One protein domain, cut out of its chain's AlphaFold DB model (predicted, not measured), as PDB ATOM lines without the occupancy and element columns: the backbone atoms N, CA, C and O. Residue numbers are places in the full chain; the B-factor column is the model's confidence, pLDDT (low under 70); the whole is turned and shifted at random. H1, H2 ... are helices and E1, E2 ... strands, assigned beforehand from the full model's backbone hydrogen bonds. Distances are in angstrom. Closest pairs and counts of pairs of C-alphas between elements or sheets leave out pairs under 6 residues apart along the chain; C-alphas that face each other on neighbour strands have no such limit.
ATOM      1  N   ASN A   2      17.586  16.572  51.326       28.95
ATOM      2  CA  ASN A   2      17.214  15.326  50.656       28.95
ATOM      3  C   ASN A   2      15.897  15.558  49.921       28.95
ATOM      4  O   ASN A   2      14.925  16.052  50.484       28.95
ATOM      5  N   PHE A   3      15.914  15.294  48.625       39.94
ATOM      6  CA  PHE A   3      14.841  15.654  47.722       39.94
ATOM      7  C   PHE A   3      13.898  14.466  47.551       39.94
ATOM      8  O   PHE A   3      14.334  13.382  47.173       39.94
ATOM      9  N   VAL A   4      12.611  14.654  47.850       44.66
ATOM     10  CA  VAL A   4      11.599  13.613  47.636       44.66
ATOM     11  C   VAL A   4      11.336  13.504  46.135       44.66
ATOM     12  O   VAL A   4      10.918  14.466  45.495       44.66
ATOM     13  N   HIS A   5      11.604  12.330  45.568       52.09
ATOM     14  CA  HIS A   5      11.205  11.975  44.212       52.09
ATOM     15  C   HIS A   5      10.139  10.884  44.306       52.09
ATOM     16  O   HIS A   5      10.429   9.759  44.712       52.09
ATOM     17  N   PHE A   6       8.898  11.200  43.935       53.81
ATOM     18  CA  PHE A   6       7.833  10.203  43.826       53.81
ATOM     19  C   PHE A   6       8.057   9.353  42.568       53.81
ATOM     20  O   PHE A   6       7.472   9.617  41.524       53.81
ATOM     21  N   LEU A   7       8.940   8.355  42.656       54.00
ATOM     22  CA  LEU A   7       9.250   7.451  41.538       54.00
ATOM     23  C   LEU A   7       8.224   6.320  41.390       54.00
ATOM     24  O   LEU A   7       8.070   5.762  40.310       54.00
ATOM     25  N   LYS A   8       7.536   5.960  42.479       63.72
ATOM     26  CA  LYS A   8       6.535   4.887  42.526       63.72
ATOM     27  C   LYS A   8       5.391   5.266  43.453       63.72
ATOM     28  O   LYS A   8       5.545   6.133  44.313       63.72
ATOM     29  N   SER A   9       4.259   4.579  43.296       74.00
ATOM     30  CA  SER A   9       3.144   4.680  44.239       74.00
ATOM     31  C   SER A   9       3.614   4.251  45.626       74.00
ATOM     32  O   SER A   9       3.891   3.075  45.849       74.00
ATOM     33  N   GLN A  10       3.709   5.200  46.550       75.62
ATOM     34  CA  GLN A  10       4.207   4.957  47.901       75.62
ATOM     35  C   GLN A  10       3.315   5.641  48.936       75.62
ATOM     36  O   GLN A  10       2.679   6.666  48.671       75.62
ATOM     37  N   ARG A  11       3.267   5.031  50.121       81.56
ATOM     38  CA  ARG A  11       2.532   5.520  51.285       81.56
ATOM     39  C   ARG A  11       3.485   6.315  52.165       81.56
ATOM     40  O   ARG A  11       4.522   5.796  52.561       81.56
ATOM     41  N   TYR A  12       3.102   7.538  52.497       80.56
ATOM     42  CA  TYR A  12       3.894   8.486  53.269       80.56
ATOM     43  C   TYR A  12       3.202   8.792  54.588       80.56
ATOM     44  O   TYR A  12       1.991   9.019  54.633       80.56
ATOM     45  N   ARG A  13       3.987   8.837  55.667       81.88
ATOM     46  CA  ARG A  13       3.527   9.293  56.978       81.88
ATOM     47  C   ARG A  13       4.207  10.604  57.357       81.88
ATOM     48  O   ARG A  13       5.433  10.686  57.428       81.88
ATOM     49  N   SER A  14       3.388  11.608  57.625       81.38
ATOM     50  CA  SER A  14       3.764  12.924  58.125       81.38
ATOM     51  C   SER A  14       3.598  12.994  59.645       81.38
ATOM     52  O   SER A  14       2.763  12.307  60.230       81.38
ATOM     53  N   ARG A  15       4.383  13.850  60.310       75.38
ATOM     54  CA  ARG A  15       4.190  14.180  61.738       75.38
ATOM     55  C   ARG A  15       3.090  15.222  61.964       75.38
ATOM     56  O   ARG A  15       2.614  15.361  63.085       75.38
ATOM     57  N   VAL A  16       2.712  15.961  60.922       85.62
ATOM     58  CA  VAL A  16       1.624  16.949  60.950       85.62
ATOM     59  C   VAL A  16       0.461  16.487  60.067       85.62
ATOM     60  O   VAL A  16       0.708  15.786  59.081       85.62
ATOM     61  N   PRO A  17      -0.787  16.875  60.383       88.19
ATOM     62  CA  PRO A  17      -1.931  16.588  59.526       88.19
ATOM     63  C   PRO A  17      -1.712  17.102  58.101       88.19
ATOM     64  O   PRO A  17      -1.114  18.161  57.908       88.19
ATOM     65  N   LEU A  18      -2.252  16.392  57.115       87.38
ATOM     66  CA  LEU A  18      -2.132  16.688  55.687       87.38
ATOM     67  C   LEU A  18      -2.555  18.122  55.333       87.38
ATOM     68  O   LEU A  18      -1.917  18.769  54.513       87.38
ATOM     69  N   ARG A  19      -3.553  18.670  56.038       88.81
ATOM     70  CA  ARG A  19      -4.010  20.067  55.897       88.81
ATOM     71  C   ARG A  19      -2.940  21.113  56.239       88.81
ATOM     72  O   ARG A  19      -3.074  22.272  55.869       88.81
ATOM     73  N   GLN A  20      -1.904  20.720  56.979       90.25
ATOM     74  CA  GLN A  20      -0.757  21.558  57.333       90.25
ATOM     75  C   GLN A  20       0.449  21.305  56.421       90.25
ATOM     76  O   GLN A  20       1.553  21.731  56.752       90.25
ATOM     77  N   LEU A  21       0.278  20.590  55.307       89.25
ATOM     78  CA  LEU A  21       1.335  20.340  54.332       89.25
ATOM     79  C   LEU A  21       1.172  21.231  53.099       89.25
ATOM     80  O   LEU A  21       0.061  21.573  52.687       89.25
ATOM     81  N   GLN A  22       2.308  21.595  52.512       92.12
ATOM     82  CA  GLN A  22       2.426  22.240  51.210       92.12
ATOM     83  C   GLN A  22       3.275  21.373  50.285       92.12
ATOM     84  O   GLN A  22       4.258  20.763  50.713       92.12
ATOM     85  N   PHE A  23       2.889  21.335  49.017       89.88
ATOM     86  CA  PHE A  23       3.512  20.555  47.963       89.88
ATOM     87  C   PHE A  23       4.154  21.514  46.964       89.88
ATOM     88  O   PHE A  23       3.451  22.261  46.289       89.88
ATOM     89  N   THR A  24       5.482  21.498  46.874       89.62
ATOM     90  CA  THR A  24       6.232  22.259  45.869       89.62
ATOM     91  C   THR A  24       6.552  21.352  44.694       89.62
ATOM     92  O   THR A  24       7.330  20.402  44.827       89.62
ATOM     93  N   VAL A  25       5.936  21.636  43.553       87.81
ATOM     94  CA  VAL A  25       6.145  20.945  42.283       87.81
ATOM     95  C   VAL A  25       7.151  21.733  41.460       87.81
ATOM     96  O   VAL A  25       6.946  22.904  41.171       87.81
ATOM     97  N   THR A  26       8.231  21.067  41.076       87.31
ATOM     98  CA  THR A  26       9.261  21.576  40.167       87.31
ATOM     99  C   THR A  26       9.220  20.762  38.882       87.31
ATOM    100  O   THR A  26       9.250  19.531  38.933       87.31
ATOM    101  N   VAL A  27       9.110  21.433  37.741       85.25
ATOM    102  CA  VAL A  27       9.056  20.816  36.413       85.25
ATOM    103  C   VAL A  27      10.287  21.250  35.639       85.25
ATOM    104  O   VAL A  27      10.507  22.440  35.430       85.25
ATOM    105  N   TYR A  28      11.077  20.274  35.214       84.31
ATOM    106  CA  TYR A  28      12.268  20.449  34.400       84.31
ATOM    107  C   TYR A  28      12.008  19.954  32.982       84.31
ATOM    108  O   TYR A  28      11.245  19.006  32.798       84.31
ATOM    109  N   ARG A  29      12.673  20.557  31.999       85.00
ATOM    110  CA  ARG A  29      12.669  20.167  30.588       85.00
ATOM    111  C   ARG A  29      14.103  20.012  30.103       85.00
ATOM    112  O   ARG A  29      14.884  20.942  30.214       85.00
ATOM    113  N   ALA A  30      14.438  18.869  29.528       79.19
ATOM    114  CA  ALA A  30      15.711  18.633  28.855       79.19
ATOM    115  C   ALA A  30      15.459  18.217  27.403       79.19
ATOM    116  O   ALA A  30      14.429  17.613  27.101       79.19
ATOM    117  N   LEU A  31      16.386  18.507  26.492       76.94
ATOM    118  CA  LEU A  31      16.350  17.921  25.149       76.94
ATOM    119  C   LEU A  31      16.650  16.421  25.247       76.94
ATOM    120  O   LEU A  31      17.507  16.015  26.029       76.94
ATOM    121  N   VAL A  32      15.996  15.594  24.424       69.00
ATOM    122  CA  VAL A  32      16.157  14.119  24.459       69.00
ATOM    123  C   VAL A  32      17.624  13.677  24.308       69.00
ATOM    124  O   VAL A  32      18.014  12.633  24.820       69.00
ATOM    125  N   VAL A  33      18.451  14.476  23.628       66.50
ATOM    126  CA  VAL A  33      19.874  14.185  23.374       66.50
ATOM    127  C   VAL A  33      20.797  14.747  24.473       66.50
ATOM    128  O   VAL A  33      21.944  14.323  24.588       66.50
ATOM    129  N   GLU A  34      20.307  15.665  25.312       73.50
ATOM    130  CA  GLU A  34      21.100  16.412  26.296       73.50
ATOM    131  C   GLU A  34      20.432  16.437  27.682       73.50
ATOM    132  O   GLU A  34      20.155  17.495  28.244       73.50
ATOM    133  N   GLU A  35      20.202  15.260  28.271       61.09
ATOM    134  CA  GLU A  35      19.578  15.121  29.602       61.09
ATOM    135  C   GLU A  35      20.306  15.922  30.705       61.09
ATOM    136  O   GLU A  35      19.684  16.398  31.653       61.09
ATOM    137  N   ALA A  36      21.619  16.134  30.561       69.88
ATOM    138  CA  ALA A  36      22.430  16.900  31.508       69.88
ATOM    139  C   ALA A  36      22.097  18.408  31.551       69.88
ATOM    140  O   ALA A  36      22.470  19.076  32.515       69.88
ATOM    141  N   HIS A  37      21.402  18.945  30.543       77.38
ATOM    142  CA  HIS A  37      21.033  20.360  30.440       77.38
ATOM    143  C   HIS A  37      19.531  20.560  30.678       77.38
ATOM    144  O   HIS A  37      18.805  21.070  29.827       77.38
ATOM    145  N   ALA A  38      19.055  20.127  31.845       79.44
ATOM    146  CA  ALA A  38      17.668  20.321  32.241       79.44
ATOM    147  C   ALA A  38      17.394  21.791  32.623       79.44
ATOM    148  O   ALA A  38      17.978  22.328  33.564       79.44
ATOM    149  N   GLU A  39      16.475  22.429  31.907       87.81
ATOM    150  CA  GLU A  39      15.938  23.763  32.172       87.81
ATOM    151  C   GLU A  39      14.774  23.676  33.168       87.81
ATOM    152  O   GLU A  39      13.892  22.830  33.023       87.81
ATOM    153  N   LEU A  40      14.733  24.552  34.173       87.56
ATOM    154  CA  LEU A  40      13.584  24.667  35.075       87.56
ATOM    155  C   LEU A  40      12.456  25.440  34.374       87.56
ATOM    156  O   LEU A  40      12.602  26.626  34.100       87.56
ATOM    157  N   LEU A  41      11.323  24.781  34.126       86.12
ATOM    158  CA  LEU A  41      10.138  25.409  33.540       86.12
ATOM    159  C   LEU A  41       9.260  26.077  34.594       86.12
ATOM    160  O   LEU A  41       8.849  27.223  34.443       86.12
ATOM    161  N   ALA A  42       8.939  25.343  35.653       87.94
ATOM    162  CA  ALA A  42       7.986  25.801  36.650       87.94
ATOM    163  C   ALA A  42       8.390  25.337  38.042       87.94
ATOM    164  O   ALA A  42       8.817  24.198  38.228       87.94
ATOM    165  N   GLU A  43       8.196  26.214  39.018       90.62
ATOM    166  CA  GLU A  43       8.222  25.894  40.437       90.62
ATOM    167  C   GLU A  43       6.965  26.488  41.068       90.62
ATOM    168  O   GLU A  43       6.751  27.697  41.021       90.62
ATOM    169  N   ALA A  44       6.104  25.630  41.608       89.31
ATOM    170  CA  ALA A  44       4.824  26.032  42.168       89.31
ATOM    171  C   ALA A  44       4.584  25.336  43.503       89.31
ATOM    172  O   ALA A  44       4.662  24.111  43.600       89.31
ATOM    173  N   THR A  45       4.257  26.116  44.531       91.38
ATOM    174  CA  THR A  45       3.928  25.606  45.865       91.38
ATOM    175  C   THR A  45       2.438  25.730  46.116       91.38
ATOM    176  O   THR A  45       1.882  26.825  46.069       91.38
ATOM    177  N   VAL A  46       1.795  24.607  46.428       92.06
ATOM    178  CA  VAL A  46       0.351  24.546  46.661       92.06
ATOM    179  C   VAL A  46       0.079  23.843  47.991       92.06
ATOM    180  O   VAL A  46       0.630  22.765  48.229       92.06
ATOM    181  N   PRO A  47      -0.736  24.412  48.897       93.31
ATOM    182  CA  PRO A  47      -1.178  23.685  50.083       93.31
ATOM    183  C   PRO A  47      -2.024  22.465  49.698       93.31
ATOM    184  O   PRO A  47      -2.566  22.408  48.593       93.31
ATOM    185  N   TRP A  48      -2.166  21.501  50.611       91.12
ATOM    186  CA  TRP A  48      -3.183  20.457  50.458       91.12
ATOM    187  C   TRP A  48      -4.556  21.087  50.183       91.12
ATOM    188  O   TRP A  48      -4.927  22.052  50.854       91.12
ATOM    189  N   ASP A  49      -5.281  20.554  49.197       88.88
ATOM    190  CA  ASP A  49      -6.548  21.109  48.692       88.88
ATOM    191  C   ASP A  49      -6.470  22.548  48.153       88.88
ATOM    192  O   ASP A  49      -7.495  23.185  47.912       88.88
ATOM    193  N   GLY A  50      -5.270  23.079  47.916       88.69
ATOM    194  CA  GLY A  50      -5.103  24.362  47.246       88.69
ATOM    195  C   GLY A  50      -5.421  24.268  45.754       88.69
ATOM    196  O   GLY A  50      -5.053  23.294  45.089       88.69
ATOM    197  N   LYS A  51      -6.068  25.311  45.228       90.94
ATOM    198  CA  LYS A  51      -6.372  25.476  43.805       90.94
ATOM    199  C   LYS A  51      -5.314  26.345  43.126       90.94
ATOM    200  O   LYS A  51      -5.087  27.483  43.529       90.94
ATOM    201  N   ALA A  52      -4.695  25.799  42.092       90.69
ATOM    202  CA  ALA A  52      -4.009  26.533  41.043       90.69
ATOM    203  C   ALA A  52      -4.829  26.341  39.765       90.69
ATOM    204  O   ALA A  52      -5.195  25.208  39.454       90.69
ATOM    205  N   PHE A  53      -5.158  27.434  39.081       89.12
ATOM    206  CA  PHE A  53      -6.050  27.408  37.924       89.12
ATOM    207  C   PHE A  53      -5.323  26.946  36.662       89.12
ATOM    208  O   PHE A  53      -4.173  27.325  36.441       89.12
ATOM    209  N   SER A  54      -5.993  26.145  35.835       89.25
ATOM    210  CA  SER A  54      -5.470  25.762  34.523       89.25
ATOM    211  C   SER A  54      -5.505  26.948  33.550       89.25
ATOM    212  O   SER A  54      -6.301  27.873  33.738       89.25
ATOM    213  N   PRO A  55      -4.688  26.949  32.478       87.94
ATOM    214  CA  PRO A  55      -4.749  27.990  31.452       87.94
ATOM    215  C   PRO A  55      -6.159  28.218  30.893       87.94
ATOM    216  O   PRO A  55      -6.532  29.351  30.595       87.94
ATOM    217  N   LEU A  56      -6.942  27.142  30.768       87.88
ATOM    218  CA  LEU A  56      -8.324  27.204  30.311       87.88
ATOM    219  C   LEU A  56      -9.221  27.888  31.351       87.88
ATOM    220  O   LEU A  56      -9.950  28.811  31.009       87.88
ATOM    221  N   GLU A  57      -9.106  27.500  32.623       87.69
ATOM    222  CA  GLU A  57      -9.877  28.106  33.716       87.69
ATOM    223  C   GLU A  57      -9.566  29.600  33.881       87.69
ATOM    224  O   GLU A  57     -10.471  30.399  34.111       87.69
ATOM    225  N   VAL A  58      -8.299  29.998  33.721       88.75
ATOM    226  CA  VAL A  58      -7.887  31.410  33.752       88.75
ATOM    227  C   VAL A  58      -8.521  32.196  32.600       88.75
ATOM    228  O   VAL A  58      -8.971  33.326  32.808       88.75
ATOM    229  N   LEU A  59      -8.597  31.618  31.394       87.38
ATOM    230  CA  LEU A  59      -9.290  32.246  30.263       87.38
ATOM    231  C   LEU A  59     -10.791  32.383  30.509       87.38
ATOM    232  O   LEU A  59     -11.356  33.429  30.194       87.38
ATOM    233  N   ASP A  60     -11.434  31.357  31.060       86.81
ATOM    234  CA  ASP A  60     -12.870  31.387  31.343       86.81
ATOM    235  C   ASP A  60     -13.201  32.428  32.421       86.81
ATOM    236  O   ASP A  60     -14.058  33.283  32.198       86.81
ATOM    237  N   LEU A  61     -12.417  32.479  33.505       85.88
ATOM    238  CA  LEU A  61     -12.480  33.548  34.511       85.88
ATOM    239  C   LEU A  61     -12.336  34.936  33.879       85.88
ATOM    240  O   LEU A  61     -13.087  35.860  34.198       85.88
ATOM    241  N   TYR A  62     -11.380  35.098  32.965       85.19
ATOM    242  CA  TYR A  62     -11.171  36.365  32.278       85.19
ATOM    243  C   TYR A  62     -12.351  36.749  31.373       85.19
ATOM    244  O   TYR A  62     -12.747  37.919  31.341       85.19
ATOM    245  N   ARG A  63     -12.937  35.789  30.646       86.38
ATOM    246  CA  ARG A  63     -14.132  36.008  29.812       86.38
ATOM    247  C   ARG A  63     -15.322  36.424  30.665       86.38
ATOM    248  O   ARG A  63     -15.992  37.399  30.325       86.38
ATOM    249  N   ASP A  64     -15.543  35.753  31.789       84.12
ATOM    250  CA  ASP A  64     -16.634  36.068  32.709       84.12
ATOM    251  C   ASP A  64     -16.481  37.476  33.297       84.12
ATOM    252  O   ASP A  64     -17.411  38.284  33.236       84.12
ATOM    253  N   LEU A  65     -15.279  37.831  33.760       83.56
ATOM    254  CA  LEU A  65     -14.975  39.182  34.243       83.56
ATOM    255  C   LEU A  65     -15.117  40.245  33.140       83.56
ATOM    256  O   LEU A  65     -15.640  41.338  33.379       83.56
ATOM    257  N   SER A  66     -14.704  39.928  31.912       82.38
ATOM    258  CA  SER A  66     -14.857  40.816  30.753       82.38
ATOM    259  C   SER A  66     -16.329  41.046  30.394       82.38
ATOM    260  O   SER A  66     -16.714  42.154  30.023       82.38
ATOM    261  N   ARG A  67     -17.182  40.023  30.519       82.56
ATOM    262  CA  ARG A  67     -18.632  40.143  30.291       82.56
ATOM    263  C   ARG A  67     -19.304  40.976  31.378       82.56
ATOM    264  O   ARG A  67     -20.088  41.863  31.051       82.56
ATOM    265  N   LEU A  68     -18.941  40.749  32.642       81.38
ATOM    266  CA  LEU A  68     -19.458  41.507  33.786       81.38
ATOM    267  C   LEU A  68     -19.112  42.999  33.696       81.38
ATOM    268  O   LEU A  68     -19.948  43.846  33.992       81.38
ATOM    269  N   THR A  69     -17.903  43.334  33.244       78.69
ATOM    270  CA  THR A  69     -17.465  44.734  33.088       78.69
ATOM    271  C   THR A  69     -18.049  45.429  31.856       78.69
ATOM    272  O   THR A  69     -18.163  46.655  31.843       78.69
ATOM    273  N   ARG A  70     -18.445  44.674  30.822       74.62
ATOM    274  CA  ARG A  70     -19.087  45.209  29.607       74.62
ATOM    275  C   ARG A  70     -20.590  45.431  29.749       74.62
ATOM    276  O   ARG A  70     -21.156  46.129  28.908       74.62
ATOM    277  N   THR A 122      -4.788  43.525  30.266       82.62
ATOM    278  CA  THR A 122      -5.102  43.635  28.844       82.62
ATOM    279  C   THR A 122      -5.033  42.244  28.198       82.62
ATOM    280  O   THR A 122      -4.251  41.396  28.635       82.62
ATOM    281  N   PRO A 123      -5.785  41.977  27.116       79.75
ATOM    282  CA  PRO A 123      -5.723  40.680  26.439       79.75
ATOM    283  C   PRO A 123      -4.300  40.276  26.018       79.75
ATOM    284  O   PRO A 123      -3.966  39.098  26.030       79.75
ATOM    285  N   CYS A 124      -3.434  41.246  25.707       78.31
ATOM    286  CA  CYS A 124      -2.022  41.003  25.414       78.31
ATOM    287  C   CYS A 124      -1.236  40.530  26.649       78.31
ATOM    288  O   CYS A 124      -0.431  39.608  26.543       78.31
ATOM    289  N   GLU A 125      -1.476  41.137  27.815       83.25
ATOM    290  CA  GLU A 125      -0.866  40.724  29.086       83.25
ATOM    291  C   GLU A 125      -1.349  39.336  29.507       83.25
ATOM    292  O   GLU A 125      -0.540  38.522  29.942       83.25
ATOM    293  N   LEU A 126      -2.636  39.033  29.309       84.25
ATOM    294  CA  LEU A 126      -3.200  37.710  29.572       84.25
ATOM    295  C   LEU A 126      -2.543  36.631  28.701       84.25
ATOM    296  O   LEU A 126      -2.148  35.586  29.207       84.25
ATOM    297  N   VAL A 127      -2.388  36.887  27.399       84.88
ATOM    298  CA  VAL A 127      -1.709  35.955  26.484       84.88
ATOM    299  C   VAL A 127      -0.259  35.749  26.908       84.88
ATOM    300  O   VAL A 127       0.192  34.609  26.977       84.88
ATOM    301  N   ALA A 128       0.457  36.827  27.244       83.69
ATOM    302  CA  ALA A 128       1.833  36.734  27.715       83.69
ATOM    303  C   ALA A 128       1.940  35.924  29.017       83.69
ATOM    304  O   ALA A 128       2.856  35.117  29.144       83.69
ATOM    305  N   GLN A 129       1.001  36.091  29.955       85.81
ATOM    306  CA  GLN A 129       0.937  35.313  31.196       85.81
ATOM    307  C   GLN A 129       0.659  33.831  30.934       85.81
ATOM    308  O   GLN A 129       1.361  32.985  31.474       85.81
ATOM    309  N   LEU A 130      -0.319  33.511  30.081       86.06
ATOM    310  CA  LEU A 130      -0.698  32.130  29.753       86.06
ATOM    311  C   LEU A 130       0.354  31.377  28.928       86.06
ATOM    312  O   LEU A 130       0.323  30.149  28.865       86.06
ATOM    313  N   GLN A 131       1.261  32.108  28.279       84.25
ATOM    314  CA  GLN A 131       2.415  31.552  27.575       84.25
ATOM    315  C   GLN A 131       3.618  31.311  28.499       84.25
ATOM    316  O   GLN A 131       4.586  30.679  28.072       84.25
ATOM    317  N   GLN A 132       3.592  31.784  29.752       86.31
ATOM    318  CA  GLN A 132       4.667  31.487  30.695       86.31
ATOM    319  C   GLN A 132       4.628  30.002  31.076       86.31
ATOM    320  O   GLN A 132       3.570  29.479  31.408       86.31
ATOM    321  N   PRO A 133       5.768  29.298  31.143       81.94
ATOM    322  CA  PRO A 133       5.762  27.883  31.519       81.94
ATOM    323  C   PRO A 133       5.167  27.614  32.914       81.94
ATOM    324  O   PRO A 133       4.698  26.514  33.190       81.94
ATOM    325  N   GLN A 134       5.144  28.616  33.798       82.31
ATOM    326  CA  GLN A 134       4.532  28.509  35.122       82.31
ATOM    327  C   GLN A 134       3.004  28.383  35.077       82.31
ATOM    328  O   GLN A 134       2.446  27.681  35.917       82.31
ATOM    329  N   SER A 135       2.322  28.992  34.095       82.88
ATOM    330  CA  SER A 135       0.859  28.895  33.971       82.88
ATOM    331  C   SER A 135       0.393  27.518  33.503       82.88
ATOM    332  O   SER A 135      -0.784  27.197  33.613       82.88
ATOM    333  N   SER A 136       1.304  26.680  33.002       86.50
ATOM    334  CA  SER A 136       1.001  25.300  32.626       86.50
ATOM    335  C   SER A 136       0.778  24.380  33.825       86.50
ATOM    336  O   SER A 136       0.168  23.325  33.662       86.50
ATOM    337  N   PHE A 137       1.263  24.723  35.020       89.69
ATOM    338  CA  PHE A 137       1.017  23.917  36.212       89.69
ATOM    339  C   PHE A 137      -0.288  24.330  36.893       89.69
ATOM    340  O   PHE A 137      -0.516  25.508  37.155       89.69
ATOM    341  N   PHE A 138      -1.115  23.348  37.245       91.06
ATOM    342  CA  PHE A 138      -2.379  23.596  37.930       91.06
ATOM    343  C   PHE A 138      -2.792  22.405  38.799       91.06
ATOM    344  O   PHE A 138      -2.181  21.330  38.754       91.06
ATOM    345  N   THR A 139      -3.820  22.590  39.625       90.94
ATOM    346  CA  THR A 139      -4.310  21.545  40.530       90.94
ATOM    347  C   THR A 139      -5.810  21.341  40.401       90.94
ATOM    348  O   THR A 139      -6.564  22.268  40.104       90.94
ATOM    349  N   ARG A 140      -6.242  20.107  40.665       87.75
ATOM    350  CA  ARG A 140      -7.646  19.788  40.949       87.75
ATOM    351  C   ARG A 140      -7.749  19.342  42.410       87.75
ATOM    352  O   ARG A 140      -7.230  18.265  42.736       87.75
ATOM    353  N   PRO A 141      -8.286  20.185  43.311       85.94
ATOM    354  CA  PRO A 141      -8.495  19.839  44.708       85.94
ATOM    355  C   PRO A 141      -9.600  18.790  44.854       85.94
ATOM    356  O   PRO A 141     -10.371  18.530  43.931       85.94
ATOM    357  N   THR A 142      -9.706  18.225  46.054       82.25
ATOM    358  CA  THR A 142     -10.681  17.174  46.397       82.25
ATOM    359  C   THR A 142     -12.139  17.535  46.088       82.25
ATOM    360  O   THR A 142     -12.948  16.644  45.834       82.25
ATOM    361  N   LEU A 143     -12.472  18.830  46.099       76.81
ATOM    362  CA  LEU A 143     -13.821  19.353  45.875       76.81
ATOM    363  C   LEU A 143     -14.236  19.413  44.399       76.81
ATOM    364  O   LEU A 143     -15.425  19.352  44.119       76.81
ATOM    365  N   GLU A 144     -13.295  19.532  43.462       71.38
ATOM    366  CA  GLU A 144     -13.614  19.693  42.029       71.38
ATOM    367  C   GLU A 144     -13.838  18.367  41.304       71.38
ATOM    368  O   GLU A 144     -14.406  18.322  40.220       71.38
ATOM    369  N   ASP A 145     -13.409  17.274  41.924       58.78
ATOM    370  CA  ASP A 145     -13.642  15.912  41.453       58.78
ATOM    371  C   ASP A 145     -14.933  15.314  42.061       58.78
ATOM    372  O   ASP A 145     -15.169  14.106  41.978       58.78
ATOM    373  N   PHE A 146     -15.747  16.148  42.723       49.72
ATOM    374  CA  PHE A 146     -17.049  15.785  43.272       49.72
ATOM    375  C   PHE A 146     -18.123  15.972  42.198       49.72
ATOM    376  O   PHE A 146     -18.369  17.087  41.748       49.72
ATOM    377  N   ILE A 147     -18.785  14.884  41.803       46.88
ATOM    378  CA  ILE A 147     -20.066  14.987  41.098       46.88
ATOM    379  C   ILE A 147     -21.107  15.369  42.157       46.88
ATOM    380  O   ILE A 147     -21.307  14.621  43.121       46.88
ATOM    381  N   ASP A 148     -21.721  16.543  42.000       38.50
ATOM    382  CA  ASP A 148     -22.672  17.102  42.958       38.50
ATOM    383  C   ASP A 148     -23.888  16.179  43.141       38.50
ATOM    384  O   ASP A 148     -24.571  15.822  42.184       38.50
ATOM    385  N   CYS A 149     -24.187  15.798  44.387       40.56
ATOM    386  CA  CYS A 149     -25.387  15.026  44.720       40.56
ATOM    387  C   CYS A 149     -26.687  15.796  44.417       40.56
ATOM    388  O   CYS A 149     -27.750  15.183  44.382       40.56
ATOM    389  N   ARG A 174     -22.739   5.396  44.972       56.78
ATOM    390  CA  ARG A 174     -22.213   5.744  46.314       56.78
ATOM    391  C   ARG A 174     -20.700   5.558  46.463       56.78
ATOM    392  O   ARG A 174     -20.120   6.126  47.384       56.78
ATOM    393  N   ARG A 175     -20.075   4.720  45.635       52.19
ATOM    394  CA  ARG A 175     -18.620   4.526  45.594       52.19
ATOM    395  C   ARG A 175     -17.939   5.632  44.790       52.19
ATOM    396  O   ARG A 175     -16.860   6.061  45.184       52.19
ATOM    397  N   ASP A 176     -18.594   6.086  43.730       49.06
ATOM    398  CA  ASP A 176     -18.131   7.139  42.832       49.06
ATOM    399  C   ASP A 176     -18.365   8.547  43.432       49.06
ATOM    400  O   ASP A 176     -17.598   9.458  43.149       49.06
ATOM    401  N   HIS A 177     -19.321   8.697  44.362       50.09
ATOM    402  CA  HIS A 177     -19.677   9.948  45.063       50.09
ATOM    403  C   HIS A 177     -19.175  10.022  46.523       50.09
ATOM    404  O   HIS A 177     -19.704  10.770  47.349       50.09
ATOM    405  N   GLN A 178     -18.164   9.229  46.899       55.81
ATOM    406  CA  GLN A 178     -17.468   9.483  48.168       55.81
ATOM    407  C   GLN A 178     -16.698  10.804  48.063       55.81
ATOM    408  O   GLN A 178     -16.180  11.086  46.984       55.81
ATOM    409  N   PRO A 179     -16.559  11.589  49.155       59.12
ATOM    410  CA  PRO A 179     -15.682  12.756  49.156       59.12
ATOM    411  C   PRO A 179     -14.313  12.308  48.656       59.12
ATOM    412  O   PRO A 179     -13.644  11.488  49.300       59.12
ATOM    413  N   ASN A 180     -13.954  12.765  47.457       69.31
ATOM    414  CA  ASN A 180     -12.773  12.278  46.788       69.31
ATOM    415  C   ASN A 180     -11.585  12.829  47.560       69.31
ATOM    416  O   ASN A 180     -11.286  14.003  47.472       69.31
ATOM    417  N   ARG A 181     -10.905  11.997  48.350       85.12
ATOM    418  CA  ARG A 181      -9.730  12.397  49.142       85.12
ATOM    419  C   ARG A 181      -8.478  12.565  48.280       85.12
ATOM    420  O   ARG A 181      -7.371  12.346  48.764       85.12
ATOM    421  N   LYS A 182      -8.644  12.871  46.995       88.06
ATOM    422  CA  LYS A 182      -7.565  13.003  46.029       88.06
ATOM    423  C   LYS A 182      -7.377  14.453  45.623       88.06
ATOM    424  O   LYS A 182      -8.330  15.132  45.271       88.06
ATOM    425  N   MET A 183      -6.123  14.868  45.608       90.44
ATOM    426  CA  MET A 183      -5.661  16.087  44.967       90.44
ATOM    427  C   MET A 183      -4.813  15.686  43.760       90.44
ATOM    428  O   MET A 183      -3.924  14.833  43.872       90.44
ATOM    429  N   TYR A 184      -5.077  16.293  42.608       88.19
ATOM    430  CA  TYR A 184      -4.317  16.043  41.386       88.19
ATOM    431  C   TYR A 184      -3.390  17.212  41.116       88.19
ATOM    432  O   TYR A 184      -3.814  18.365  41.072       88.19
ATOM    433  N   LEU A 185      -2.119  16.886  40.913       89.31
ATOM    434  CA  LEU A 185      -1.107  17.800  40.412       89.31
ATOM    435  C   LEU A 185      -1.054  17.610  38.899       89.31
ATOM    436  O   LEU A 185      -0.824  16.485  38.441       89.31
ATOM    437  N   MET A 186      -1.314  18.664  38.130       88.12
ATOM    438  CA  MET A 186      -1.536  18.576  36.689       88.12
ATOM    439  C   MET A 186      -0.627  19.519  35.900       88.12
ATOM    440  O   MET A 186      -0.118  20.514  36.415       88.12
ATOM    441  N   TRP A 187      -0.415  19.166  34.634       87.56
ATOM    442  CA  TRP A 187       0.355  19.935  33.667       87.56
ATOM    443  C   TRP A 187      -0.424  20.094  32.365       87.56
ATOM    444  O   TRP A 187      -0.911  19.112  31.798       87.56
ATOM    445  N   ALA A 188      -0.522  21.327  31.887       86.44
ATOM    446  CA  ALA A 188      -1.153  21.710  30.639       86.44
ATOM    447  C   ALA A 188      -0.079  21.902  29.560       86.44
ATOM    448  O   ALA A 188       0.771  22.787  29.651       86.44
ATOM    449  N   SER A 189      -0.129  21.070  28.522       83.25
ATOM    450  CA  SER A 189       0.726  21.181  27.340       83.25
ATOM    451  C   SER A 189      -0.114  21.677  26.175       83.25
ATOM    452  O   SER A 189      -0.961  20.942  25.671       83.25
ATOM    453  N   GLY A 190       0.116  22.905  25.733       84.12
ATOM    454  CA  GLY A 190      -0.673  23.522  24.676       84.12
ATOM    455  C   GLY A 190      -0.216  24.933  24.372       84.12
ATOM    456  O   GLY A 190       0.799  25.392  24.892       84.12
ATOM    457  N   GLU A 191      -0.998  25.616  23.555       85.50
ATOM    458  CA  GLU A 191      -0.762  26.998  23.172       85.50
ATOM    459  C   GLU A 191      -2.055  27.812  23.206       85.50
ATOM    460  O   GLU A 191      -3.169  27.296  23.081       85.50
ATOM    461  N   VAL A 192      -1.892  29.118  23.394       86.88
ATOM    462  CA  VAL A 192      -2.985  30.073  23.247       86.88
ATOM    463  C   VAL A 192      -3.123  30.397  21.764       86.88
ATOM    464  O   VAL A 192      -2.218  30.966  21.156       86.88
ATOM    465  N   VAL A 193      -4.267  30.045  21.188       88.12
ATOM    466  CA  VAL A 193      -4.598  30.292  19.789       88.12
ATOM    467  C   VAL A 193      -5.328  31.622  19.672       88.12
ATOM    468  O   VAL A 193      -6.381  31.849  20.280       88.12
ATOM    469  N   LEU A 194      -4.745  32.496  18.857       87.00
ATOM    470  CA  LEU A 194      -5.267  33.814  18.528       87.00
ATOM    471  C   LEU A 194      -5.907  33.783  17.129       87.00
ATOM    472  O   LEU A 194      -5.393  33.096  16.243       87.00
ATOM    473  N   PRO A 195      -6.972  34.562  16.876       83.50
ATOM    474  CA  PRO A 195      -7.510  34.745  15.531       83.50
ATOM    475  C   PRO A 195      -6.437  35.274  14.567       83.50
ATOM    476  O   PRO A 195      -5.624  36.118  14.949       83.50
ATOM    477  N   GLU A 196      -6.458  34.859  13.295       76.56
ATOM    478  CA  GLU A 196      -5.426  35.223  12.301       76.56
ATOM    479  C   GLU A 196      -5.198  36.742  12.163       76.56
ATOM    480  O   GLU A 196      -4.065  37.199  11.978       76.56
ATOM    481  N   GLY A 197      -6.261  37.543  12.291       70.75
ATOM    482  CA  GLY A 197      -6.168  39.007  12.276       70.75
ATOM    483  C   GLY A 197      -5.439  39.591  13.494       70.75
ATOM    484  O   GLY A 197      -4.789  40.627  13.383       70.75
ATOM    485  N   MET A 198      -5.500  38.903  14.634       68.25
ATOM    486  CA  MET A 198      -4.884  39.285  15.908       68.25
ATOM    487  C   MET A 198      -3.415  38.843  15.966       68.25
ATOM    488  O   MET A 198      -2.552  39.623  16.365       68.25
ATOM    489  N   ALA A 199      -3.109  37.637  15.471       66.06
ATOM    490  CA  ALA A 199      -1.742  37.122  15.373       66.06
ATOM    491  C   ALA A 199      -0.835  38.039  14.525       66.06
ATOM    492  O   ALA A 199       0.316  38.292  14.882       66.06
ATOM    493  N   ARG A 200      -1.377  38.611  13.437       64.75
ATOM    494  CA  ARG A 200      -0.668  39.573  12.573       64.75
ATOM    495  C   ARG A 200      -0.427  40.941  13.211       64.75
ATOM    496  O   ARG A 200       0.519  41.609  12.813       64.75
ATOM    497  N   ALA A 201      -1.269  41.361  14.155       61.34
ATOM    498  CA  ALA A 201      -1.105  42.629  14.869       61.34
ATOM    499  C   ALA A 201      -0.099  42.530  16.035       61.34
ATOM    500  O   ALA A 201       0.445  43.547  16.459       61.34
ATOM    501  N   LEU A 202       0.141  41.317  16.549       62.56
ATOM    502  CA  LEU A 202       1.007  41.048  17.705       62.56
ATOM    503  C   LEU A 202       2.457  40.677  17.344       62.56
ATOM    504  O   LEU A 202       3.373  41.000  18.103       62.56
ATOM    505  N   GLY A 203       2.719  40.056  16.192       63.12
ATOM    506  CA  GLY A 203       4.080  40.042  15.630       63.12
ATOM    507  C   GLY A 203       4.373  41.409  15.002       63.12
ATOM    508  O   GLY A 203       3.445  41.993  14.458       63.12
ATOM    509  N   PRO A 204       5.576  42.011  15.016       48.66
ATOM    510  CA  PRO A 204       6.815  41.741  15.743       48.66
ATOM    511  C   PRO A 204       6.947  42.549  17.061       48.66
ATOM    512  O   PRO A 204       8.028  42.606  17.642       48.66
ATOM    513  N   ASP A 231     -13.556  36.761  23.992       79.88
ATOM    514  CA  ASP A 231     -14.175  35.540  23.480       79.88
ATOM    515  C   ASP A 231     -13.427  34.955  22.265       79.88
ATOM    516  O   ASP A 231     -13.587  33.778  21.946       79.88
ATOM    517  N   ALA A 232     -12.567  35.740  21.605       83.19
ATOM    518  CA  ALA A 232     -11.816  35.302  20.432       83.19
ATOM    519  C   ALA A 232     -10.501  34.575  20.776       83.19
ATOM    520  O   ALA A 232      -9.925  33.910  19.915       83.19
ATOM    521  N   ILE A 233     -10.017  34.693  22.017       86.94
ATOM    522  CA  ILE A 233      -8.823  33.989  22.502       86.94
ATOM    523  C   ILE A 233      -9.246  32.593  22.943       86.94
ATOM    524  O   ILE A 233     -10.181  32.460  23.727       86.94
ATOM    525  N   SER A 234      -8.561  31.549  22.480       89.00
ATOM    526  CA  SER A 234      -8.826  30.167  22.900       89.00
ATOM    527  C   SER A 234      -7.538  29.474  23.323       89.00
ATOM    528  O   SER A 234      -6.472  29.778  22.799       89.00
ATOM    529  N   TRP A 235      -7.614  28.545  24.273       89.94
ATOM    530  CA  TRP A 235      -6.493  27.667  24.600       89.94
ATOM    531  C   TRP A 235      -6.701  26.315  23.925       89.94
ATOM    532  O   TRP A 235      -7.788  25.740  24.009       89.94
ATOM    533  N   GLN A 236      -5.670  25.816  23.243       86.81
ATOM    534  CA  GLN A 236      -5.663  24.488  22.639       86.81
ATOM    535  C   GLN A 236      -4.510  23.679  23.214       86.81
ATOM    536  O   GLN A 236      -3.343  24.041  23.083       86.81
ATOM    537  N   GLY A 237      -4.832  22.553  23.838       83.38
ATOM    538  CA  GLY A 237      -3.823  21.701  24.435       83.38
ATOM    539  C   GLY A 237      -4.395  20.475  25.115       83.38
ATOM    540  O   GLY A 237      -5.579  20.158  25.013       83.38
ATOM    541  N   VAL A 238      -3.509  19.774  25.812       78.62
ATOM    542  CA  VAL A 238      -3.814  18.571  26.575       78.62
ATOM    543  C   VAL A 238      -3.401  18.789  28.022       78.62
ATOM    544  O   VAL A 238      -2.247  19.093  28.322       78.62
ATOM    545  N   GLU A 239      -4.351  18.582  28.922       82.06
ATOM    546  CA  GLU A 239      -4.127  18.518  30.360       82.06
ATOM    547  C   GLU A 239      -3.752  17.089  30.770       82.06
ATOM    548  O   GLU A 239      -4.391  16.119  30.353       82.06
ATOM    549  N   ARG A 240      -2.710  16.931  31.588       79.19
ATOM    550  CA  ARG A 240      -2.266  15.623  32.083       79.19
ATOM    551  C   ARG A 240      -2.048  15.647  33.583       79.19
ATOM    552  O   ARG A 240      -1.490  16.591  34.128       79.19
ATOM    553  N   VAL A 241      -2.438  14.565  34.245       80.25
ATOM    554  CA  VAL A 241      -2.091  14.332  35.652       80.25
ATOM    555  C   VAL A 241      -0.606  13.991  35.722       80.25
ATOM    556  O   VAL A 241      -0.165  13.107  34.991       80.25
ATOM    557  N   LEU A 242       0.149  14.655  36.596       79.19
ATOM    558  CA  LEU A 242       1.538  14.325  36.952       79.19
ATOM    559  C   LEU A 242       1.587  13.385  38.162       79.19
ATOM    560  O   LEU A 242       2.331  12.405  38.200       79.19
ATOM    561  N   CYS A 243       0.784  13.694  39.179       82.94
ATOM    562  CA  CYS A 243       0.750  12.949  40.428       82.94
ATOM    563  C   CYS A 243      -0.631  13.055  41.074       82.94
ATOM    564  O   CYS A 243      -1.244  14.123  41.092       82.94
ATOM    565  N   THR A 244      -1.103  11.943  41.628       87.44
ATOM    566  CA  THR A 244      -2.304  11.878  42.456       87.44
ATOM    567  C   THR A 244      -1.890  11.714  43.911       87.44
ATOM    568  O   THR A 244      -1.282  10.710  44.284       87.44
ATOM    569  N   LEU A 245      -2.253  12.677  44.747       89.69
ATOM    570  CA  LEU A 245      -2.074  12.613  46.191       89.69
ATOM    571  C   LEU A 245      -3.398  12.177  46.817       89.69
ATOM    572  O   LEU A 245      -4.407  12.835  46.611       89.69
ATOM    573  N   THR A 246      -3.418  11.069  47.554       89.50
ATOM    574  CA  THR A 246      -4.629  10.514  48.181       89.50
ATOM    575  C   THR A 246      -4.499  10.551  49.698       89.50
ATOM    576  O   THR A 246      -3.608   9.902  50.245       89.50
ATOM    577  N   ALA A 247      -5.388  11.260  50.388       90.44
ATOM    578  CA  ALA A 247      -5.454  11.248  51.843       90.44
ATOM    579  C   ALA A 247      -6.059   9.934  52.352       90.44
ATOM    580  O   ALA A 247      -7.089   9.465  51.857       90.44
ATOM    581  N   GLU A 248      -5.442   9.352  53.374       88.12
ATOM    582  CA  GLU A 248      -5.964   8.162  54.042       88.12
ATOM    583  C   GLU A 248      -6.961   8.520  55.163       88.12
ATOM    584  O   GLU A 248      -7.218   9.699  55.425       88.12
ATOM    585  N   PRO A 249      -7.605   7.528  55.816       85.00
ATOM    586  CA  PRO A 249      -8.415   7.759  57.015       85.00
ATOM    587  C   PRO A 249      -7.678   8.512  58.126       85.00
ATOM    588  O   PRO A 249      -8.293   9.314  58.821       85.00
ATOM    589  N   ASP A 250      -6.376   8.259  58.265       86.00
ATOM    590  CA  ASP A 250      -5.483   8.982  59.165       86.00
ATOM    591  C   ASP A 250      -4.959  10.238  58.456       86.00
ATOM    592  O   ASP A 250      -4.260  10.130  57.451       86.00
ATOM    593  N   GLU A 251      -5.268  11.429  58.981       84.56
ATOM    594  CA  GLU A 251      -4.820  12.704  58.396       84.56
ATOM    595  C   GLU A 251      -3.292  12.857  58.392       84.56
ATOM    596  O   GLU A 251      -2.767  13.724  57.699       84.56
ATOM    597  N   SER A 252      -2.561  12.040  59.153       84.25
ATOM    598  CA  SER A 252      -1.097  12.009  59.124       84.25
ATOM    599  C   SER A 252      -0.530  11.140  57.996       84.25
ATOM    600  O   SER A 252       0.684  11.101  57.809       84.25
ATOM    601  N   VAL A 253      -1.376  10.445  57.231       85.31
ATOM    602  CA  VAL A 253      -0.956   9.493  56.200       85.31
ATOM    603  C   VAL A 253      -1.571   9.853  54.849       85.31
ATOM    604  O   VAL A 253      -2.766  10.121  54.728       85.31
ATOM    605  N   PHE A 254      -0.751   9.827  53.803       89.69
ATOM    606  CA  PHE A 254      -1.206  10.009  52.429       89.69
ATOM    607  C   PHE A 254      -0.437   9.092  51.480       89.69
ATOM    608  O   PHE A 254       0.704   8.715  51.732       89.69
ATOM    609  N   THR A 255      -1.060   8.728  50.368       86.38
ATOM    610  CA  THR A 255      -0.414   7.987  49.283       86.38
ATOM    611  C   THR A 255      -0.140   8.943  48.133       86.38
ATOM    612  O   THR A 255      -1.061   9.606  47.661       86.38
ATOM    613  N   ALA A 256       1.103   9.009  47.660       85.25
ATOM    614  CA  ALA A 256       1.442   9.732  46.439       85.25
ATOM    615  C   ALA A 256       1.639   8.724  45.308       85.25
ATOM    616  O   ALA A 256       2.477   7.824  45.402       85.25
ATOM    617  N   ARG A 257       0.844   8.867  44.248       82.88
ATOM    618  CA  ARG A 257       0.868   8.003  43.071       82.88
ATOM    619  C   ARG A 257       1.249   8.830  41.842       82.88
ATOM    620  O   ARG A 257       0.392   9.552  41.330       82.88
ATOM    621  N   PRO A 258       2.502   8.763  41.360       75.50
ATOM    622  CA  PRO A 258       2.835   9.314  40.051       75.50
ATOM    623  C   PRO A 258       1.997   8.596  38.980       75.50
ATOM    624  O   PRO A 258       1.753   7.392  39.068       75.50
ATOM    625  N   SER A 259       1.488   9.351  38.009       64.44
ATOM    626  CA  SER A 259       0.633   8.843  36.921       64.44
ATOM    627  C   SER A 259       1.428   8.198  35.784       64.44
ATOM    628  O   SER A 259       0.856   7.514  34.936       64.44
ATOM    629  N   LEU A 260       2.738   8.427  35.755       57.22
ATOM    630  CA  LEU A 260       3.641   7.915  34.739       57.22
ATOM    631  C   LEU A 260       4.241   6.589  35.244       57.22
ATOM    632  O   LEU A 260       4.552   6.467  36.427       57.22
ATOM    633  N   ASN A 261       4.286   5.581  34.365       49.88
ATOM    634  CA  ASN A 261       4.610   4.175  34.657       49.88
ATOM    635  C   ASN A 261       5.806   3.987  35.613       49.88
ATOM    636  O   ASN A 261       6.711   4.815  35.625       49.88
ATOM    637  N   ASP A 262       5.884   2.827  36.288       42.75
ATOM    638  CA  ASP A 262       6.918   2.415  37.273       42.75
ATOM    639  C   ASP A 262       8.398   2.570  36.835       42.75
ATOM    640  O   ASP A 262       9.310   2.300  37.620       42.75
ATOM    641  N   VAL A 263       8.638   2.968  35.581       37.97
ATOM    642  CA  VAL A 263       9.943   3.100  34.924       37.97
ATOM    643  C   VAL A 263      10.263   4.554  34.527       37.97
ATOM    644  O   VAL A 263      11.438   4.890  34.405       37.97
ATOM    645  N   HIS A 264       9.275   5.442  34.341       38.91
ATOM    646  CA  HIS A 264       9.499   6.772  33.758       38.91
ATOM    647  C   HIS A 264       8.683   7.864  34.456       38.91
ATOM    648  O   HIS A 264       7.500   8.014  34.194       38.91
ATOM    649  N   THR A 265       9.332   8.726  35.237       46.03
ATOM    650  CA  THR A 265       8.833  10.070  35.601       46.03
ATOM    651  C   THR A 265       9.030  11.066  34.450       46.03
ATOM    652  O   THR A 265       9.440  12.203  34.673       46.03
ATOM    653  N   LEU A 266       8.821  10.621  33.207       52.62
ATOM    654  CA  LEU A 266       9.164  11.372  32.003       52.62
ATOM    655  C   LEU A 266       7.923  11.549  31.132       52.62
ATOM    656  O   LEU A 266       7.385  10.577  30.602       52.62
ATOM    657  N   PHE A 267       7.476  12.791  30.961       59.53
ATOM    658  CA  PHE A 267       6.688  13.131  29.778       59.53
ATOM    659  C   PHE A 267       7.692  13.372  28.654       59.53
ATOM    660  O   PHE A 267       8.645  14.118  28.839       59.53
ATOM    661  N   VAL A 268       7.523  12.709  27.517       54.88
ATOM    662  CA  VAL A 268       8.422  12.856  26.370       54.88
ATOM    663  C   VAL A 268       7.588  13.362  25.203       54.88
ATOM    664  O   VAL A 268       6.617  12.709  24.816       54.88
ATOM    665  N   ASP A 269       7.930  14.539  24.686       64.69
ATOM    666  CA  ASP A 269       7.480  14.976  23.365       64.69
ATOM    667  C   ASP A 269       8.562  14.661  22.317       64.69
ATOM    668  O   ASP A 269       9.587  14.051  22.621       64.69
ATOM    669  N   ALA A 270       8.326  15.016  21.052       62.34
ATOM    670  CA  ALA A 270       9.256  14.690  19.970       62.34
ATOM    671  C   ALA A 270      10.670  15.289  20.155       62.34
ATOM    672  O   ALA A 270      11.608  14.807  19.522       62.34
ATOM    673  N   ALA A 271      10.831  16.317  20.992       67.56
ATOM    674  CA  ALA A 271      12.081  17.047  21.186       67.56
ATOM    675  C   ALA A 271      12.578  17.052  22.645       67.56
ATOM    676  O   ALA A 271      13.786  17.159  22.877       67.56
ATOM    677  N   HIS A 272      11.686  16.899  23.623       74.62
ATOM    678  CA  HIS A 272      11.972  17.143  25.029       74.62
ATOM    679  C   HIS A 272      11.516  16.021  25.953       74.62
ATOM    680  O   HIS A 272      10.495  15.364  25.748       74.62
ATOM    681  N   ILE A 273      12.263  15.887  27.040       73.25
ATOM    682  CA  ILE A 273      11.969  15.084  28.215       73.25
ATOM    683  C   ILE A 273      11.613  16.046  29.344       73.25
ATOM    684  O   ILE A 273      12.380  16.951  29.659       73.25
ATOM    685  N   TYR A 274      10.466  15.836  29.977       73.25
ATOM    686  CA  TYR A 274      10.017  16.616  31.117       73.25
ATOM    687  C   TYR A 274      10.099  15.752  32.362       73.25
ATOM    688  O   TYR A 274       9.487  14.684  32.429       73.25
ATOM    689  N   THR A 275      10.826  16.236  33.358       75.50
ATOM    690  CA  THR A 275      10.973  15.587  34.655       75.50
ATOM    691  C   THR A 275      10.288  16.442  35.697       75.50
ATOM    692  O   THR A 275      10.605  17.615  35.859       75.50
ATOM    693  N   PHE A 276       9.354  15.860  36.432       77.38
ATOM    694  CA  PHE A 276       8.696  16.543  37.536       77.38
ATOM    695  C   PHE A 276       9.221  16.008  38.862       77.38
ATOM    696  O   PHE A 276       9.572  14.835  39.013       77.38
ATOM    697  N   ARG A 277       9.253  16.889  39.850       78.50
ATOM    698  CA  ARG A 277       9.695  16.589  41.201       78.50
ATOM    699  C   ARG A 277       8.785  17.310  42.173       78.50
ATOM    700  O   ARG A 277       8.597  18.516  42.072       78.50
ATOM    701  N   VAL A 278       8.242  16.569  43.130       81.31
ATOM    702  CA  VAL A 278       7.334  17.112  44.138       81.31
ATOM    703  C   VAL A 278       7.989  16.971  45.498       81.31
ATOM    704  O   VAL A 278       8.343  15.876  45.922       81.31
ATOM    705  N   THR A 279       8.142  18.091  46.186       81.56
ATOM    706  CA  THR A 279       8.672  18.146  47.546       81.56
ATOM    707  C   THR A 279       7.567  18.555  48.509       81.56
ATOM    708  O   THR A 279       6.635  19.260  48.128       81.56
ATOM    709  N   VAL A 280       7.634  18.067  49.746       83.69
ATOM    710  CA  VAL A 280       6.614  18.310  50.770       83.69
ATOM    711  C   VAL A 280       7.242  19.113  51.895       83.69
ATOM    712  O   VAL A 280       8.322  18.769  52.363       83.69
ATOM    713  N   SER A 281       6.562  20.162  52.339       83.94
ATOM    714  CA  SER A 281       6.994  21.006  53.451       83.94
ATOM    715  C   SER A 281       5.832  21.292  54.400       83.94
ATOM    716  O   SER A 281       4.661  21.128  54.052       83.94
ATOM    717  N   LYS A 282       6.147  21.691  55.635       83.12
ATOM    718  CA  LYS A 282       5.132  22.143  56.589       83.12
ATOM    719  C   LYS A 282       4.656  23.533  56.171       83.12
ATOM    720  O   LYS A 282       5.466  24.448  56.060       83.12
ATOM    721  N   ALA A 283       3.348  23.698  56.013       75.56
ATOM    722  CA  ALA A 283       2.729  24.999  55.842       75.56
ATOM    723  C   ALA A 283       3.107  25.894  57.029       75.56
ATOM    724  O   ALA A 283       2.901  25.512  58.188       75.56
ATOM    725  N   ALA A 284       3.652  27.081  56.754       68.31
ATOM    726  CA  ALA A 284       3.807  28.103  57.781       68.31
ATOM    727  C   ALA A 284       2.443  28.305  58.456       68.31
ATOM    728  O   ALA A 284       1.425  28.424  57.771       68.31
ATOM    729  N   ALA A 285       2.407  28.255  59.792       47.88
ATOM    730  CA  ALA A 285       1.165  28.398  60.539       47.88
ATOM    731  C   ALA A 285       0.513  29.724  60.132       47.88
ATOM    732  O   ALA A 285       1.060  30.790  60.409       47.88
ATOM    733  N   ARG A 286      -0.620  29.648  59.423       47.34
ATOM    734  CA  ARG A 286      -1.419  30.821  59.070       47.34
ATOM    735  C   ARG A 286      -1.868  31.474  60.375       47.34
ATOM    736  O   ARG A 286      -2.781  30.974  61.024       47.34
TER     737      ARG A 286
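AT A GLANCE: This is residues 2 to 70, 122 to 149, 174 to 204 and 231 to 286 of the 634 residues of an uncharacterized protein of Leptomonas seymouri (UniProt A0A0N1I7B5). What does one see first? Two twisted sheets form a sandwich, partly face to face with their strands at 32 degrees; the long strands E5 and E6 of the larger sheet bend and run on side by side beyond it, with H1 and H2 on opposite faces of that sheet and H4 past the end of E5. What makes it up? The printed part has 184 residues with four named helices and nine named strands, in the order E1 E2 E3 H1 H2 H3 E4 E5 H4 E6 E7 E8 E9. The sheets run E1 E7 E6 E5 E4 and E3 E2 E9 E8, both antiparallel. The class is mixed, helices and strands; the whole is compact, with a radius of gyration of the C-alphas of 18.4 A and spans of 55 by 48 by 34 A.

HOW THE PARTS SIT: How is the larger sheet built? It runs E1, residues 10 to 13, E7, residues 253 to 258, E6, residues 234 to 247, E5, residues 182 to 193, and E4, residues 137 to 140. Within hydrogen-bond range are N 12 and O 254 at 2.8 A, N 246 and O 255 at 2.8 A, N 189 and O 238 at 2.9 A, and N 138 and O 186 at 3.1 A. E5 bends by 56 degrees at Gly 190 and E6 by 67 degrees at Gly 237. What faces it? The other sheet of the sandwich, two sheets face to face, runs E3, residues 39 to 47, E2, residues 21 to 31, E9, residues 272 to 282, and E8, residues 266 to 268. N 25 and O 44, N 26 and O 277, and N 274 and O 267 are each 2.8 A apart. The closest C-alphas of E6 and E9, Leu 242 and Phe 276, are 7.5 A apart. Where are the helices? H1, residues 55 to 70, and H2, residues 123 to 130, are on opposite faces of the larger sheet; the closest C-alphas of H1 and E6, Leu 56 and Trp 235, are 6.0 A apart, and those of H2 and E5, Val 127 and Val 192, 6.8 A. H3, residues 133 to 136, stands at that sheet's level, and its closest C-alpha to E3 is Gln 134, 4.6 A from that of Ala 42. H4, residues 196 to 202, is not on either sheet. Are their backbones well formed? Every O i to N i+4 pair is within hydrogen-bond range in H1 and H2, and 2 of 3 in H4; H3 is too short for such a pair.

IN THESE COORDINATES: Which elements are long? From first to last C-alpha E6 measures 34.7 A, E2 32.9 A, E9 32.7 A, E5 31.6 A and H1 22.5 A. Where are the anchors? E1 begins at C-alpha 10 (4.207, 4.957, 47.901), and E9 ends at C-alpha 282 (5.132, 22.143, 56.589).

THE WHOLE: How far does it reach? The two C-alphas farthest apart, those of Arg 15 and Gly 197, are 56.3 A apart. Where is it cut? Residues 71 to 121, 150 to 173 and 205 to 230 are not printed, with C-alpha gaps of 14.1 A, 9.9 A and 23.2 A; of the links that are printed whole, none is long. Where is confidence low? The mean pLDDT of the printed part is 77.0, and 46 residues are under 70, among them 2 to 8 and 259 to 271.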